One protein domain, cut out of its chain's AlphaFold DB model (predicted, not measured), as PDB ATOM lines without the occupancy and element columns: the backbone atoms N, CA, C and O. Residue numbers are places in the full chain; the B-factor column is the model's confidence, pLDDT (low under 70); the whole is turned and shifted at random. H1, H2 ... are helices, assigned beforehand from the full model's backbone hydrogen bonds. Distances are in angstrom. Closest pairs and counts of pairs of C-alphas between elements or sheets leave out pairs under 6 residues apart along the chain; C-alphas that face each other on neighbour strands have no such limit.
ATOM      1  N   TYR A   2      23.808 -19.081  -9.387       94.19
ATOM      2  CA  TYR A   2      23.370 -17.690  -9.605       94.19
ATOM      3  C   TYR A   2      22.879 -16.994  -8.330       94.19
ATOM      4  O   TYR A   2      23.379 -15.929  -7.997       94.19
ATOM      5  N   HIS A   3      21.989 -17.631  -7.564       93.44
ATOM      6  CA  HIS A   3      21.516 -17.083  -6.286       93.44
ATOM      7  C   HIS A   3      22.622 -16.920  -5.239       93.44
ATOM      8  O   HIS A   3      22.608 -15.955  -4.488       93.44
ATOM      9  N   SER A   4      23.600 -17.829  -5.213       95.62
ATOM     10  CA  SER A   4      24.754 -17.718  -4.316       95.62
ATOM     11  C   SER A   4      25.570 -16.469  -4.634       95.62
ATOM     12  O   SER A   4      25.952 -15.764  -3.711       95.62
ATOM     13  N   VAL A   5      25.774 -16.174  -5.925       95.94
ATOM     14  CA  VAL A   5      26.471 -14.961  -6.368       95.94
ATOM     15  C   VAL A   5      25.626 -13.713  -6.117       95.94
ATOM     16  O   VAL A   5      26.150 -12.732  -5.620       95.94
ATOM     17  N   LEU A   6      24.315 -13.740  -6.373       94.75
ATOM     18  CA  LEU A   6      23.434 -12.611  -6.037       94.75
ATOM     19  C   LEU A   6      23.500 -12.254  -4.551       94.75
ATOM     20  O   LEU A   6      23.560 -11.086  -4.204       94.75
ATOM     21  N   ALA A   7      23.540 -13.262  -3.682       94.56
ATOM     22  CA  ALA A   7      23.550 -13.068  -2.239       94.56
ATOM     23  C   ALA A   7      24.870 -12.514  -1.674       94.56
ATOM     24  O   ALA A   7      24.950 -12.355  -0.458       94.56
ATOM     25  N   ILE A   8      25.919 -12.334  -2.489       94.62
ATOM     26  CA  ILE A   8      27.165 -11.676  -2.060       94.62
ATOM     27  C   ILE A   8      27.233 -10.213  -2.514       94.62
ATOM     28  O   ILE A   8      28.105  -9.500  -2.039       94.62
ATOM     29  N   LEU A   9      26.380  -9.788  -3.450       93.81
ATOM     30  CA  LEU A   9      26.418  -8.438  -4.009       93.81
ATOM     31  C   LEU A   9      25.640  -7.479  -3.112       93.81
ATOM     32  O   LEU A   9      24.594  -7.849  -2.576       93.81
ATOM     33  N   GLU A  10      26.143  -6.259  -2.967       92.94
ATOM     34  CA  GLU A  10      25.518  -5.224  -2.139       92.94
ATOM     35  C   GLU A  10      24.698  -4.230  -2.956       92.94
ATOM     36  O   GLU A  10      23.725  -3.674  -2.445       92.94
ATOM     37  N   ASN A  11      25.059  -4.006  -4.220       91.69
ATOM     38  CA  ASN A  11      24.333  -3.078  -5.072       91.69
ATOM     39  C   ASN A  11      23.278  -3.787  -5.920       91.69
ATOM     40  O   ASN A  11      23.428  -4.935  -6.352       91.69
ATOM     41  N   ASP A  12      22.238  -3.031  -6.260       88.56
ATOM     42  CA  ASP A  12      21.238  -3.474  -7.217       88.56
ATOM     43  C   ASP A  12      21.840  -3.643  -8.615       88.56
ATOM     44  O   ASP A  12      22.531  -2.774  -9.158       88.56
ATOM     45  N   ILE A  13      21.521  -4.777  -9.234       90.06
ATOM     46  CA  ILE A  13      21.964  -5.089 -10.589       90.06
ATOM     47  C   ILE A  13      21.088  -4.324 -11.584       90.06
ATOM     48  O   ILE A  13      19.868  -4.517 -11.588       90.06
ATOM     49  N   PRO A  14      21.677  -3.530 -12.496       86.75
ATOM     50  CA  PRO A  14      20.916  -2.858 -13.535       86.75
ATOM     51  C   PRO A  14      20.176  -3.863 -14.417       86.75
ATOM     52  O   PRO A  14      20.744  -4.863 -14.866       86.75
ATOM     53  N   HIS A  15      18.918  -3.563 -14.727       82.69
ATOM     54  CA  HIS A  15      18.167  -4.324 -15.713       82.69
ATOM     55  C   HIS A  15      18.592  -3.891 -17.120       82.69
ATOM     56  O   HIS A  15      18.218  -2.816 -17.595       82.69
ATOM     57  N   TYR A  16      19.373  -4.722 -17.808       80.25
ATOM     58  CA  TYR A  16      19.729  -4.470 -19.203       80.25
ATOM     59  C   TYR A  16      18.599  -4.949 -20.122       80.25
ATOM     60  O   TYR A  16      17.968  -5.970 -19.860       80.25
ATOM     61  N   SER A  17      18.329  -4.206 -21.197       75.94
ATOM     62  CA  SER A  17      17.187  -4.448 -22.093       75.94
ATOM     63  C   SER A  17      17.219  -5.806 -22.807       75.94
ATOM     64  O   SER A  17      16.159  -6.325 -23.137       75.94
ATOM     65  N   ASP A  18      18.396  -6.417 -22.975       73.69
ATOM     66  CA  ASP A  18      18.572  -7.689 -23.684       73.69
ATOM     67  C   ASP A  18      19.094  -8.810 -22.764       73.69
ATOM     68  O   ASP A  18      20.135  -8.677 -22.116       73.69
ATOM     69  N   GLY A  19      18.408  -9.964 -22.750       74.06
ATOM     70  CA  GLY A  19      18.937 -11.234 -22.216       74.06
ATOM     71  C   GLY A  19      18.494 -11.652 -20.802       74.06
ATOM     72  O   GLY A  19      18.958 -12.678 -20.294       74.06
ATOM     73  N   GLY A  20      17.589 -10.901 -20.169       87.38
ATOM     74  CA  GLY A  20      16.969 -11.260 -18.888       87.38
ATOM     75  C   GLY A  20      17.923 -11.243 -17.684       87.38
ATOM     76  O   GLY A  20      19.031 -10.701 -17.732       87.38
ATOM     77  N   VAL A  21      17.487 -11.854 -16.578       88.50
ATOM     78  CA  VAL A  21      18.170 -11.763 -15.270       88.50
ATOM     79  C   VAL A  21      19.588 -12.342 -15.280       88.50
ATOM     80  O   VAL A  21      20.505 -11.751 -14.713       88.50
ATOM     81  N   HIS A  22      19.812 -13.465 -15.973       91.25
ATOM     82  CA  HIS A  22      21.144 -14.071 -16.047       91.25
ATOM     83  C   HIS A  22      22.104 -13.234 -16.890       91.25
ATOM     84  O   HIS A  22      23.247 -13.052 -16.484       91.25
ATOM     85  N   ALA A  23      21.671 -12.712 -18.044       91.94
ATOM     86  CA  ALA A  23      22.539 -11.856 -18.852       91.94
ATOM     87  C   ALA A  23      22.890 -10.563 -18.109       91.94
ATOM     88  O   ALA A  23      24.045 -10.137 -18.151       91.94
ATOM     89  N   SER A  24      21.927  -9.997 -17.376       92.44
ATOM     90  CA  SER A  24      22.146  -8.782 -16.593       92.44
ATOM     91  C   SER A  24      23.183  -8.980 -15.491       92.44
ATOM     92  O   SER A  24      24.137  -8.209 -15.404       92.44
ATOM     93  N   LEU A  25      23.072 -10.067 -14.723       93.81
ATOM     94  CA  LEU A  25      24.063 -10.425 -13.708       93.81
ATOM     95  C   LEU A  25      25.449 -10.684 -14.317       93.81
ATOM     96  O   LEU A  25      26.443 -10.173 -13.814       93.81
ATOM     97  N   LEU A  26      25.536 -11.439 -15.418       94.44
ATOM     98  CA  LEU A  26      26.817 -11.705 -16.082       94.44
ATOM     99  C   LEU A  26      27.516 -10.410 -16.511       94.44
ATOM    100  O   LEU A  26      28.709 -10.245 -16.262       94.44
ATOM    101  N   LYS A  27      26.762  -9.485 -17.113       92.56
ATOM    102  CA  LYS A  27      27.271  -8.188 -17.561       92.56
ATOM    103  C   LYS A  27      27.700  -7.317 -16.381       92.56
ATOM    104  O   LYS A  27      28.766  -6.711 -16.426       92.56
ATOM    105  N   TYR A  28      26.911  -7.299 -15.312       93.38
ATOM    106  CA  TYR A  28      27.245  -6.567 -14.095       93.38
ATOM    107  C   TYR A  28      28.561  -7.050 -13.475       93.38
ATOM    108  O   TYR A  28      29.462  -6.251 -13.236       93.38
ATOM    109  N   LEU A  29      28.731  -8.364 -13.319       94.06
ATOM    110  CA  LEU A  29      29.968  -8.952 -12.794       94.06
ATOM    111  C   LEU A  29      31.185  -8.702 -13.700       94.06
ATOM    112  O   LEU A  29      32.307  -8.591 -13.208       94.06
ATOM    113  N   GLU A  30      30.987  -8.643 -15.020       91.56
ATOM    114  CA  GLU A  30      32.070  -8.443 -15.986       91.56
ATOM    115  C   GLU A  30      32.567  -6.990 -16.057       91.56
ATOM    116  O   GLU A  30      33.773  -6.779 -16.218       91.56
ATOM    117  N   PHE A  31      31.668  -6.006 -15.929       85.12
ATOM    118  CA  PHE A  31      31.976  -4.591 -16.190       85.12
ATOM    119  C   PHE A  31      31.817  -3.659 -14.988       85.12
ATOM    120  O   PHE A  31      32.457  -2.612 -14.952       85.12
ATOM    121  N   SER A  32      30.979  -4.013 -14.016       76.06
ATOM    122  CA  SER A  32      30.557  -3.121 -12.927       76.06
ATOM    123  C   SER A  32      30.937  -3.631 -11.538       76.06
ATOM    124  O   SER A  32      30.628  -2.985 -10.543       76.06
ATOM    125  N   GLY A  33      31.687  -4.733 -11.452       70.00
ATOM    126  CA  GLY A  33      32.201  -5.255 -10.185       70.00
ATOM    127  C   GLY A  33      33.204  -4.339  -9.465       70.00
ATOM    128  O   GLY A  33      33.734  -4.733  -8.437       70.00
ATOM    129  N   SER A  34      33.531  -3.156  -9.993       76.81
ATOM    130  CA  SER A  34      34.311  -2.129  -9.280       76.81
ATOM    131  C   SER A  34      33.474  -1.280  -8.328       76.81
ATOM    132  O   SER A  34      34.042  -0.547  -7.527       76.81
ATOM    133  N   CYS A  35      32.146  -1.335  -8.439       84.25
ATOM    134  CA  CYS A  35      31.226  -0.659  -7.524       84.25
ATOM    135  C   CYS A  35      30.879  -1.518  -6.297       84.25
ATOM    136  O   CYS A  35      30.287  -1.017  -5.349       84.25
ATOM    137  N   GLU A  36      31.241  -2.798  -6.326       91.12
ATOM    138  CA  GLU A  36      31.091  -3.734  -5.215       91.12
ATOM    139  C   GLU A  36      32.298  -3.646  -4.266       91.12
ATOM    140  O   GLU A  36      33.407  -3.357  -4.726       91.12
ATOM    141  N   PRO A  37      32.131  -3.957  -2.966       90.94
ATOM    142  CA  PRO A  37      33.253  -4.048  -2.025       90.94
ATOM    143  C   PRO A  37      34.191  -5.225  -2.346       90.94
ATOM    144  O   PRO A  37      35.346  -5.260  -1.921       90.94
ATOM    145  N   HIS A  38      33.710  -6.190  -3.132       90.62
ATOM    146  CA  HIS A  38      34.468  -7.361  -3.556       90.62
ATOM    147  C   HIS A  38      35.480  -7.033  -4.652       90.62
ATOM    148  O   HIS A  38      35.255  -6.205  -5.533       90.62
ATOM    149  N   CYS A  39      36.583  -7.782  -4.685       90.56
ATOM    150  CA  CYS A  39      37.587  -7.638  -5.735       90.56
ATOM    151  C   CYS A  39      36.986  -7.877  -7.133       90.56
ATOM    152  O   CYS A  39      36.574  -8.992  -7.476       90.56
ATOM    153  N   SER A  40      37.036  -6.862  -7.999       91.56
ATOM    154  CA  SER A  40      36.432  -6.910  -9.340       91.56
ATOM    155  C   SER A  40      36.980  -8.046 -10.207       91.56
ATOM    156  O   SER A  40      36.261  -8.620 -11.023       91.56
ATOM    157  N   LYS A  41      38.248  -8.437 -10.012       92.19
ATOM    158  CA  LYS A  41      38.840  -9.586 -10.714       92.19
ATOM    159  C   LYS A  41      38.166 -10.901 -10.318       92.19
ATOM    160  O   LYS A  41      37.955 -11.751 -11.179       92.19
ATOM    161  N   GLN A  42      37.827 -11.078  -9.042       94.06
ATOM    162  CA  GLN A  42      37.141 -12.279  -8.561       94.06
ATOM    163  C   GLN A  42      35.694 -12.323  -9.064       94.06
ATOM    164  O   GLN A  42      35.259 -13.370  -9.547       94.06
ATOM    165  N   LEU A  43      34.994 -11.184  -9.071       95.31
ATOM    166  CA  LEU A  43      33.656 -11.071  -9.662       95.31
ATOM    167  C   LEU A  43      33.657 -11.387 -11.166       95.31
ATOM    168  O   LEU A  43      32.825 -12.160 -11.646       95.31
ATOM    169  N   LYS A  44      34.656 -10.898 -11.905       95.44
ATOM    170  CA  LYS A  44      34.830 -11.217 -13.329       95.44
ATOM    171  C   LYS A  44      35.094 -12.707 -13.580       95.44
ATOM    172  O   LYS A  44      34.619 -13.266 -14.561       95.44
ATOM    173  N   ILE A  45      35.814 -13.389 -12.689       95.12
ATOM    174  CA  ILE A  45      35.979 -14.849 -12.782       95.12
ATOM    175  C   ILE A  45      34.628 -15.555 -12.598       95.12
ATOM    176  O   ILE A  45      34.319 -16.480 -13.354       95.12
ATOM    177  N   LEU A  46      33.805 -15.117 -11.636       96.44
ATOM    178  CA  LEU A  46      32.461 -15.671 -11.439       96.44
ATOM    179  C   LEU A  46      31.600 -15.516 -12.699       96.44
ATOM    180  O   LEU A  46      30.911 -16.468 -13.068       96.44
ATOM    181  N   SER A  47      31.683 -14.380 -13.403       95.88
ATOM    182  CA  SER A  47      30.931 -14.171 -14.651       95.88
ATOM    183  C   SER A  47      31.292 -15.210 -15.720       95.88
ATOM    184  O   SER A  47      30.402 -15.842 -16.291       95.88
ATOM    185  N   TYR A  48      32.580 -15.486 -15.936       95.94
ATOM    186  CA  TYR A  48      33.011 -16.487 -16.917       95.94
ATOM    187  C   TYR A  48      32.550 -17.900 -16.565       95.94
ATOM    188  O   TYR A  48      32.088 -18.641 -17.439       95.94
ATOM    189  N   ILE A  49      32.619 -18.267 -15.284       96.56
ATOM    190  CA  ILE A  49      32.178 -19.585 -14.822       96.56
ATOM    191  C   ILE A  49      30.666 -19.747 -15.018       96.56
ATOM    192  O   ILE A  49      30.225 -20.765 -15.560       96.56
ATOM    193  N   LEU A  50      29.879 -18.745 -14.611       96.44
ATOM    194  CA  LEU A  50      28.422 -18.742 -14.755       96.44
ATOM    195  C   LEU A  50      28.002 -18.795 -16.229       96.44
ATOM    196  O   LEU A  50      27.135 -19.597 -16.580       96.44
ATOM    197  N   LYS A  51      28.645 -18.002 -17.096       95.81
ATOM    198  CA  LYS A  51      28.375 -17.990 -18.540       95.81
ATOM    199  C   LYS A  51      28.588 -19.372 -19.146       95.81
ATOM    200  O   LYS A  51      27.676 -19.917 -19.753       95.81
ATOM    201  N   SER A  52      29.747 -19.981 -18.895       94.94
ATOM    202  CA  SER A  52      30.033 -21.323 -19.406       94.94
ATOM    203  C   SER A  52      29.062 -22.375 -18.849       94.94
ATOM    204  O   SER A  52      28.630 -23.252 -19.590       94.94
ATOM    205  N   ALA A  53      28.655 -22.271 -17.577       94.75
ATOM    206  CA  ALA A  53      27.653 -23.168 -16.996       94.75
ATOM    207  C   ALA A  53      26.265 -23.004 -17.643       94.75
ATOM    208  O   ALA A  53      25.587 -23.996 -17.896       94.75
ATOM    209  N   ARG A  54      25.846 -21.768 -17.950       93.75
ATOM    210  CA  ARG A  54      24.599 -21.499 -18.683       93.75
ATOM    211  C   ARG A  54      24.641 -22.090 -20.080       93.75
ATOM    212  O   ARG A  54      23.674 -22.720 -20.485       93.75
ATOM    213  N   ASP A  55      25.733 -21.861 -20.800       93.44
ATOM    214  CA  ASP A  55      25.863 -22.293 -22.188       93.44
ATOM    215  C   ASP A  55      25.883 -23.831 -22.269       93.44
ATOM    216  O   ASP A  55      25.209 -24.406 -23.119       93.44
ATOM    217  N   MET A  56      26.547 -24.508 -21.321       93.38
ATOM    218  CA  MET A  56      26.486 -25.971 -21.196       93.38
ATOM    219  C   MET A  56      25.094 -26.480 -20.830       93.38
ATOM    220  O   MET A  56      24.647 -27.466 -21.406       93.38
ATOM    221  N   ARG A  57      24.387 -25.807 -19.916       92.12
ATOM    222  CA  ARG A  57      23.000 -26.168 -19.597       92.12
ATOM    223  C   ARG A  57      22.098 -26.012 -20.820       92.12
ATOM    224  O   ARG A  57      21.324 -26.901 -21.111       92.12
ATOM    225  N   CYS A  58      22.250 -24.924 -21.573       92.69
ATOM    226  CA  CYS A  58      21.496 -24.699 -22.803       92.69
ATOM    227  C   CYS A  58      21.749 -25.803 -23.839       92.69
ATOM    228  O   CYS A  58      20.809 -26.260 -24.476       92.69
ATOM    229  N   LYS A  59      22.996 -26.265 -23.992       94.00
ATOM    230  CA  LYS A  59      23.291 -27.432 -24.835       94.00
ATOM    231  C   LYS A  59      22.596 -28.687 -24.314       94.00
ATOM    232  O   LYS A  59      21.902 -29.335 -25.076       94.00
ATOM    233  N   ALA A  60      22.708 -28.980 -23.019       93.88
ATOM    234  CA  ALA A  60      22.044 -30.136 -22.413       93.88
ATOM    235  C   ALA A  60      20.514 -30.113 -22.580       93.88
ATOM    236  O   ALA A  60      19.908 -31.163 -22.762       93.88
ATOM    237  N   ASP A  61      19.909 -28.927 -22.516       93.94
ATOM    238  CA  ASP A  61      18.458 -28.753 -22.593       93.94
ATOM    239  C   ASP A  61      17.926 -28.867 -24.034       93.94
ATOM    240  O   ASP A  61      16.803 -29.330 -24.230       93.94
ATOM    241  N   TYR A  62      18.695 -28.419 -25.035       94.50
ATOM    242  CA  TYR A  62      18.175 -28.200 -26.394       94.50
ATOM    243  C   TYR A  62      18.914 -28.950 -27.510       94.50
ATOM    244  O   TYR A  62      18.351 -29.110 -28.590       94.50
ATOM    245  N   ASP A  63      20.146 -29.401 -27.284       93.75
ATOM    246  CA  ASP A  63      20.958 -30.126 -28.265       93.75
ATOM    247  C   ASP A  63      20.977 -31.620 -27.909       93.75
ATOM    248  O   ASP A  63      21.863 -32.114 -27.213       93.75
ATOM    249  N   ILE A  64      19.931 -32.332 -28.339       87.19
ATOM    250  CA  ILE A  64      19.684 -33.740 -27.979       87.19
ATOM    251  C   ILE A  64      20.784 -34.668 -28.521       87.19
ATOM    252  O   ILE A  64      21.098 -35.676 -27.892       87.19
ATOM    253  N   ASP A  65      21.398 -34.301 -29.647       91.75
ATOM    254  CA  ASP A  65      22.437 -35.088 -30.319       91.75
ATOM    255  C   ASP A  65      23.860 -34.649 -29.927       91.75
ATOM    256  O   ASP A  65      24.844 -35.061 -30.545       91.75
ATOM    257  N   SER A  66      23.990 -33.804 -28.897       89.50
ATOM    258  CA  SER A  66      25.275 -33.254 -28.479       89.50
ATOM    259  C   SER A  66      26.201 -34.331 -27.912       89.50
ATOM    260  O   SER A  66      25.970 -34.878 -26.832       89.50
ATOM    261  N   ASP A  67      27.334 -34.557 -28.574       90.75
ATOM    262  CA  ASP A  67      28.418 -35.419 -28.085       90.75
ATOM    263  C   ASP A  67      29.135 -34.846 -26.846       90.75
ATOM    264  O   ASP A  67      29.860 -35.548 -26.137       90.75
ATOM    265  N   GLN A  68      28.900 -33.566 -26.548       88.50
ATOM    266  CA  GLN A  68      29.491 -32.856 -25.415       88.50
ATOM    267  C   GLN A  68      28.766 -33.129 -24.094       88.50
ATOM    268  O   GLN A  68      29.314 -32.827 -23.029       88.50
ATOM    269  N   ILE A  69      27.551 -33.689 -24.137       94.12
ATOM    270  CA  ILE A  69      26.732 -33.960 -22.955       94.12
ATOM    271  C   ILE A  69      26.887 -35.425 -22.557       94.12
ATOM    272  O   ILE A  69      26.322 -36.344 -23.137       94.12
ATOM    273  N   SER A  70      27.696 -35.638 -21.526       93.88
ATOM    274  CA  SER A  70      28.062 -36.959 -21.014       93.88
ATOM    275  C   SER A  70      28.114 -36.971 -19.485       93.88
ATOM    276  O   SER A  70      28.113 -35.919 -18.839       93.88
ATOM    277  N   LYS A  71      28.210 -38.160 -18.875       95.19
ATOM    278  CA  LYS A  71      28.369 -38.287 -17.416       95.19
ATOM    279  C   LYS A  71      29.555 -37.462 -16.869       95.19
ATOM    280  O   LYS A  71      29.317 -36.703 -15.930       95.19
ATOM    281  N   PRO A  72      30.767 -37.504 -17.461       95.50
ATOM    282  CA  PRO A  72      31.864 -36.629 -17.038       95.50
ATOM    283  C   PRO A  72      31.509 -35.137 -17.083       95.50
ATOM    284  O   PRO A  72      31.803 -34.402 -16.147       95.50
ATOM    285  N   SER A  73      30.800 -34.683 -18.125       93.50
ATOM    286  CA  SER A  73      30.382 -33.275 -18.223       93.50
ATOM    287  C   SER A  73      29.421 -32.859 -17.097       93.50
ATOM    288  O   SER A  73      29.467 -31.721 -16.623       93.50
ATOM    289  N   ALA A  74      28.578 -33.786 -16.624       94.00
ATOM    290  CA  ALA A  74      27.675 -33.549 -15.502       94.00
ATOM    291  C   ALA A  74      28.436 -33.480 -14.166       94.00
ATOM    292  O   ALA A  74      28.168 -32.603 -13.344       94.00
ATOM    293  N   GLU A  75      29.425 -34.355 -13.963       96.94
ATOM    294  CA  GLU A  75      30.311 -34.333 -12.789       96.94
ATOM    295  C   GLU A  75      31.128 -33.031 -12.726       96.94
ATOM    296  O   GLU A  75      31.230 -32.396 -11.667       96.94
ATOM    297  N   ASP A  76      31.620 -32.562 -13.873       94.75
ATOM    298  CA  ASP A  76      32.287 -31.266 -14.007       94.75
ATOM    299  C   ASP A  76      31.352 -30.097 -13.675       94.75
ATOM    300  O   ASP A  76      31.766 -29.127 -13.028       94.75
ATOM    301  N   ALA A  77      30.079 -30.168 -14.080       95.31
ATOM    302  CA  ALA A  77      29.087 -29.146 -13.759       95.31
ATOM    303  C   ALA A  77      28.827 -29.058 -12.244       95.31
ATOM    304  O   ALA A  77      28.789 -27.952 -11.695       95.31
ATOM    305  N   ILE A  78      28.727 -30.200 -11.553       96.31
ATOM    306  CA  ILE A  78      28.587 -30.266 -10.088       96.31
ATOM    307  C   ILE A  78      29.828 -29.677  -9.410       96.31
ATOM    308  O   ILE A  78      29.719 -28.798  -8.552       96.31
ATOM    309  N   THR A  79      31.019 -30.106  -9.832       96.50
ATOM    310  CA  THR A  79      32.295 -29.620  -9.287       96.50
ATOM    311  C   THR A  79      32.417 -28.104  -9.426       96.50
ATOM    312  O   THR A  79      32.769 -27.393  -8.482       96.50
ATOM    313  N   ARG A  80      32.058 -27.577 -10.598       95.44
ATOM    314  CA  ARG A  80      32.042 -26.141 -10.880       95.44
ATOM    315  C   ARG A  80      31.033 -25.387 -10.019       95.44
ATOM    316  O   ARG A  80      31.342 -24.288  -9.556       95.44
ATOM    317  N   ALA A  81      29.851 -25.957  -9.791       96.56
ATOM    318  CA  ALA A  81      28.843 -25.361  -8.923       96.56
ATOM    319  C   ALA A  81      29.339 -25.227  -7.482       96.56
ATOM    320  O   ALA A  81      29.252 -24.138  -6.912       96.56
ATOM    321  N   ASN A  82      29.938 -26.290  -6.941       96.88
ATOM    322  CA  ASN A  82      30.523 -26.294  -5.601       96.88
ATOM    323  C   ASN A  82      31.667 -25.284  -5.479       96.88
ATOM    324  O   ASN A  82      31.739 -24.540  -4.504       96.88
ATOM    325  N   ARG A  83      32.519 -25.181  -6.507       95.94
ATOM    326  CA  ARG A  83      33.586 -24.174  -6.553       95.94
ATOM    327  C   ARG A  83      33.042 -22.747  -6.485       95.94
ATOM    328  O   ARG A  83      33.604 -21.928  -5.767       95.94
ATOM    329  N   VAL A  84      31.966 -22.436  -7.212       97.44
ATOM    330  CA  VAL A  84      31.345 -21.100  -7.159       97.44
ATOM    331  C   VAL A  84      30.793 -20.797  -5.773       97.44
ATOM    332  O   VAL A  84      30.978 -19.682  -5.297       97.44
ATOM    333  N   ILE A  85      30.160 -21.772  -5.118       97.38
ATOM    334  CA  ILE A  85      29.658 -21.607  -3.747       97.38
ATOM    335  C   ILE A  85      30.823 -21.291  -2.800       97.38
ATOM    336  O   ILE A  85      30.797 -20.251  -2.153       97.38
ATOM    337  N   ALA A  86      31.897 -22.083  -2.830       96.81
ATOM    338  CA  ALA A  86      33.073 -21.849  -1.986       96.81
ATOM    339  C   ALA A  86      33.743 -20.481  -2.239       96.81
ATOM    340  O   ALA A  86      34.200 -19.817  -1.307       96.81
ATOM    341  N   MET A  87      33.787 -20.029  -3.499       96.31
ATOM    342  CA  MET A  87      34.261 -18.681  -3.832       96.31
ATOM    343  C   MET A  87      33.367 -17.594  -3.222       96.31
ATOM    344  O   MET A  87      33.888 -16.607  -2.710       96.31
ATOM    345  N   CYS A  88      32.044 -17.772  -3.262       96.44
ATOM    346  CA  CYS A  88      31.092 -16.842  -2.650       96.44
ATOM    347  C   CYS A  88      31.257 -16.789  -1.127       96.44
ATOM    348  O   CYS A  88      31.246 -15.700  -0.560       96.44
ATOM    349  N   ASP A  89      31.451 -17.938  -0.479       95.62
ATOM    350  CA  ASP A  89      31.669 -18.014   0.969       95.62
ATOM    351  C   ASP A  89      32.968 -17.302   1.374       95.62
ATOM    352  O   ASP A  89      32.993 -16.545   2.341       95.62
ATOM    353  N   THR A  90      34.030 -17.473   0.580       94.94
ATOM    354  CA  THR A  90      35.311 -16.776   0.789       94.94
ATOM    355  C   THR A  90      35.160 -15.261   0.652       94.94
ATOM    356  O   THR A  90      35.696 -14.519   1.470       94.94
ATOM    357  N   LEU A  91      34.432 -14.796  -0.367       92.44
ATOM    358  CA  LEU A  91      34.181 -13.369  -0.593       92.44
ATOM    359  C   LEU A  91      33.344 -12.752   0.533       92.44
ATOM    360  O   LEU A  91      33.681 -11.682   1.022       92.44
ATOM    361  N   LYS A  92      32.311 -13.459   1.005       90.56
ATOM    362  CA  LYS A  92      31.500 -13.039   2.159       90.56
ATOM    363  C   LYS A  92      32.294 -12.919   3.450       90.56
ATOM    364  O   LYS A  92      32.012 -12.033   4.236       90.56
ATOM    365  N   ALA A  93      33.242 -13.821   3.685       89.06
ATOM    366  CA  ALA A  93      34.065 -13.789   4.890       89.06
ATOM    367  C   ALA A  93      35.148 -12.694   4.860       89.06
ATOM    368  O   ALA A  93      35.752 -12.416   5.893       89.06
ATOM    369  N   ALA A  94      35.436 -12.129   3.683       78.31
ATOM    370  CA  ALA A  94      36.471 -11.120   3.476       78.31
ATOM    371  C   ALA A  94      35.933  -9.679   3.378       78.31
ATOM    372  O   ALA A  94      36.747  -8.757   3.314       78.31
ATOM    373  N   ALA A  95      34.609  -9.508   3.329       66.62
ATOM    374  CA  ALA A  95      33.907  -8.223   3.367       66.62
ATOM    375  C   ALA A  95      33.595  -7.822   4.815       66.62
ATOM    376  O   ALA A  95      33.718  -6.616   5.120       66.62
TER     377      ALA A  95
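What this domain is: This is residues 2 to 95 of the 95 residues of an uncharacterized protein of Shewanella baltica (strain OS195) (UniProt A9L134). Two long helices, H3 and H4, run side by side in opposite ways as a long, rather loose helical hairpin, and residues 62 to 67 stick out at its turn. Toward the other end of the hairpin the shorter H2 packs on H3, away from H4, while the very short H1 packs on H4, and the unnamed stretch of residues 7 to 19 joins H1 to H2. The printed part has 94 residues with four named helices, in the order H1, H2, H3, H4, and no named strand; the class is all helix. The whole is compact, with a radius of gyration of the C-alphas of 14.3 A, and its C-alphas span 43 by 32 by 18 A.

Where its parts are: H1 holds residues 2 to 6 and begins with C-alpha 2 at (23.370, -17.690, -9.605). H2 holds residues 20 to 31 and measures 16.6 A from first to last C-alpha. H3 holds residues 40 to 62 and measures 32.8 A, beginning with C-alpha 40 at (36.432, -6.910, -9.340). H4, the longest helix, holds residues 71 to 94, measures 35.2 A and ends with C-alpha 94 at (36.471, -11.120, 3.476).

How they stand to each other: H3 and H4 form a helical hairpin, at a shallow tilt of 27 degrees, opposite ways. They touch with residues 46 to 53 of H3 and 77 to 84 of H4 alone, and their closest C-alphas, those of Ala 53 and Ala 77, are 6.9 A apart. H2 and H3 form another helical hairpin, opposite ways at a shallow tilt of 32 degrees, only just short of steep. They touch, and their closest C-alphas, those of Glu 30 and Lys 44, are 4.7 A apart. H2 and H4 are apart. H1 touches H4, which meets it with residues 84 to 88 alone; the closest C-alphas, those of Val 5 and Cys 88, are 6.2 A apart. H1 is close to H3 but not clearly touching, with the closest C-alphas, those of Tyr 2 and Leu 50, 7.3 A apart. H1 is also close to H2 but not clearly touching, with the closest C-alphas, those of Tyr 2 and His 22, 7.7 A apart. In H1, H2, H3 and H4 every O i to N i+4 pair is within hydrogen-bond range.

The domain as a whole: The two C-alphas farthest apart, those of Asp 65 and Ala 95, are 44.6 A apart. The printed part has no cut and ends at residue 95, the chain's last residue. The link from H1 to H2, 13 residues, is long; the links from H2 to H3 and from H3 to H4, 8 residues each, are short. Residues 62 to 67, of which 62 belongs to H3, stand free. The mean pLDDT of the printed part is 91.5, and residue 95 is the one printed residue under 70.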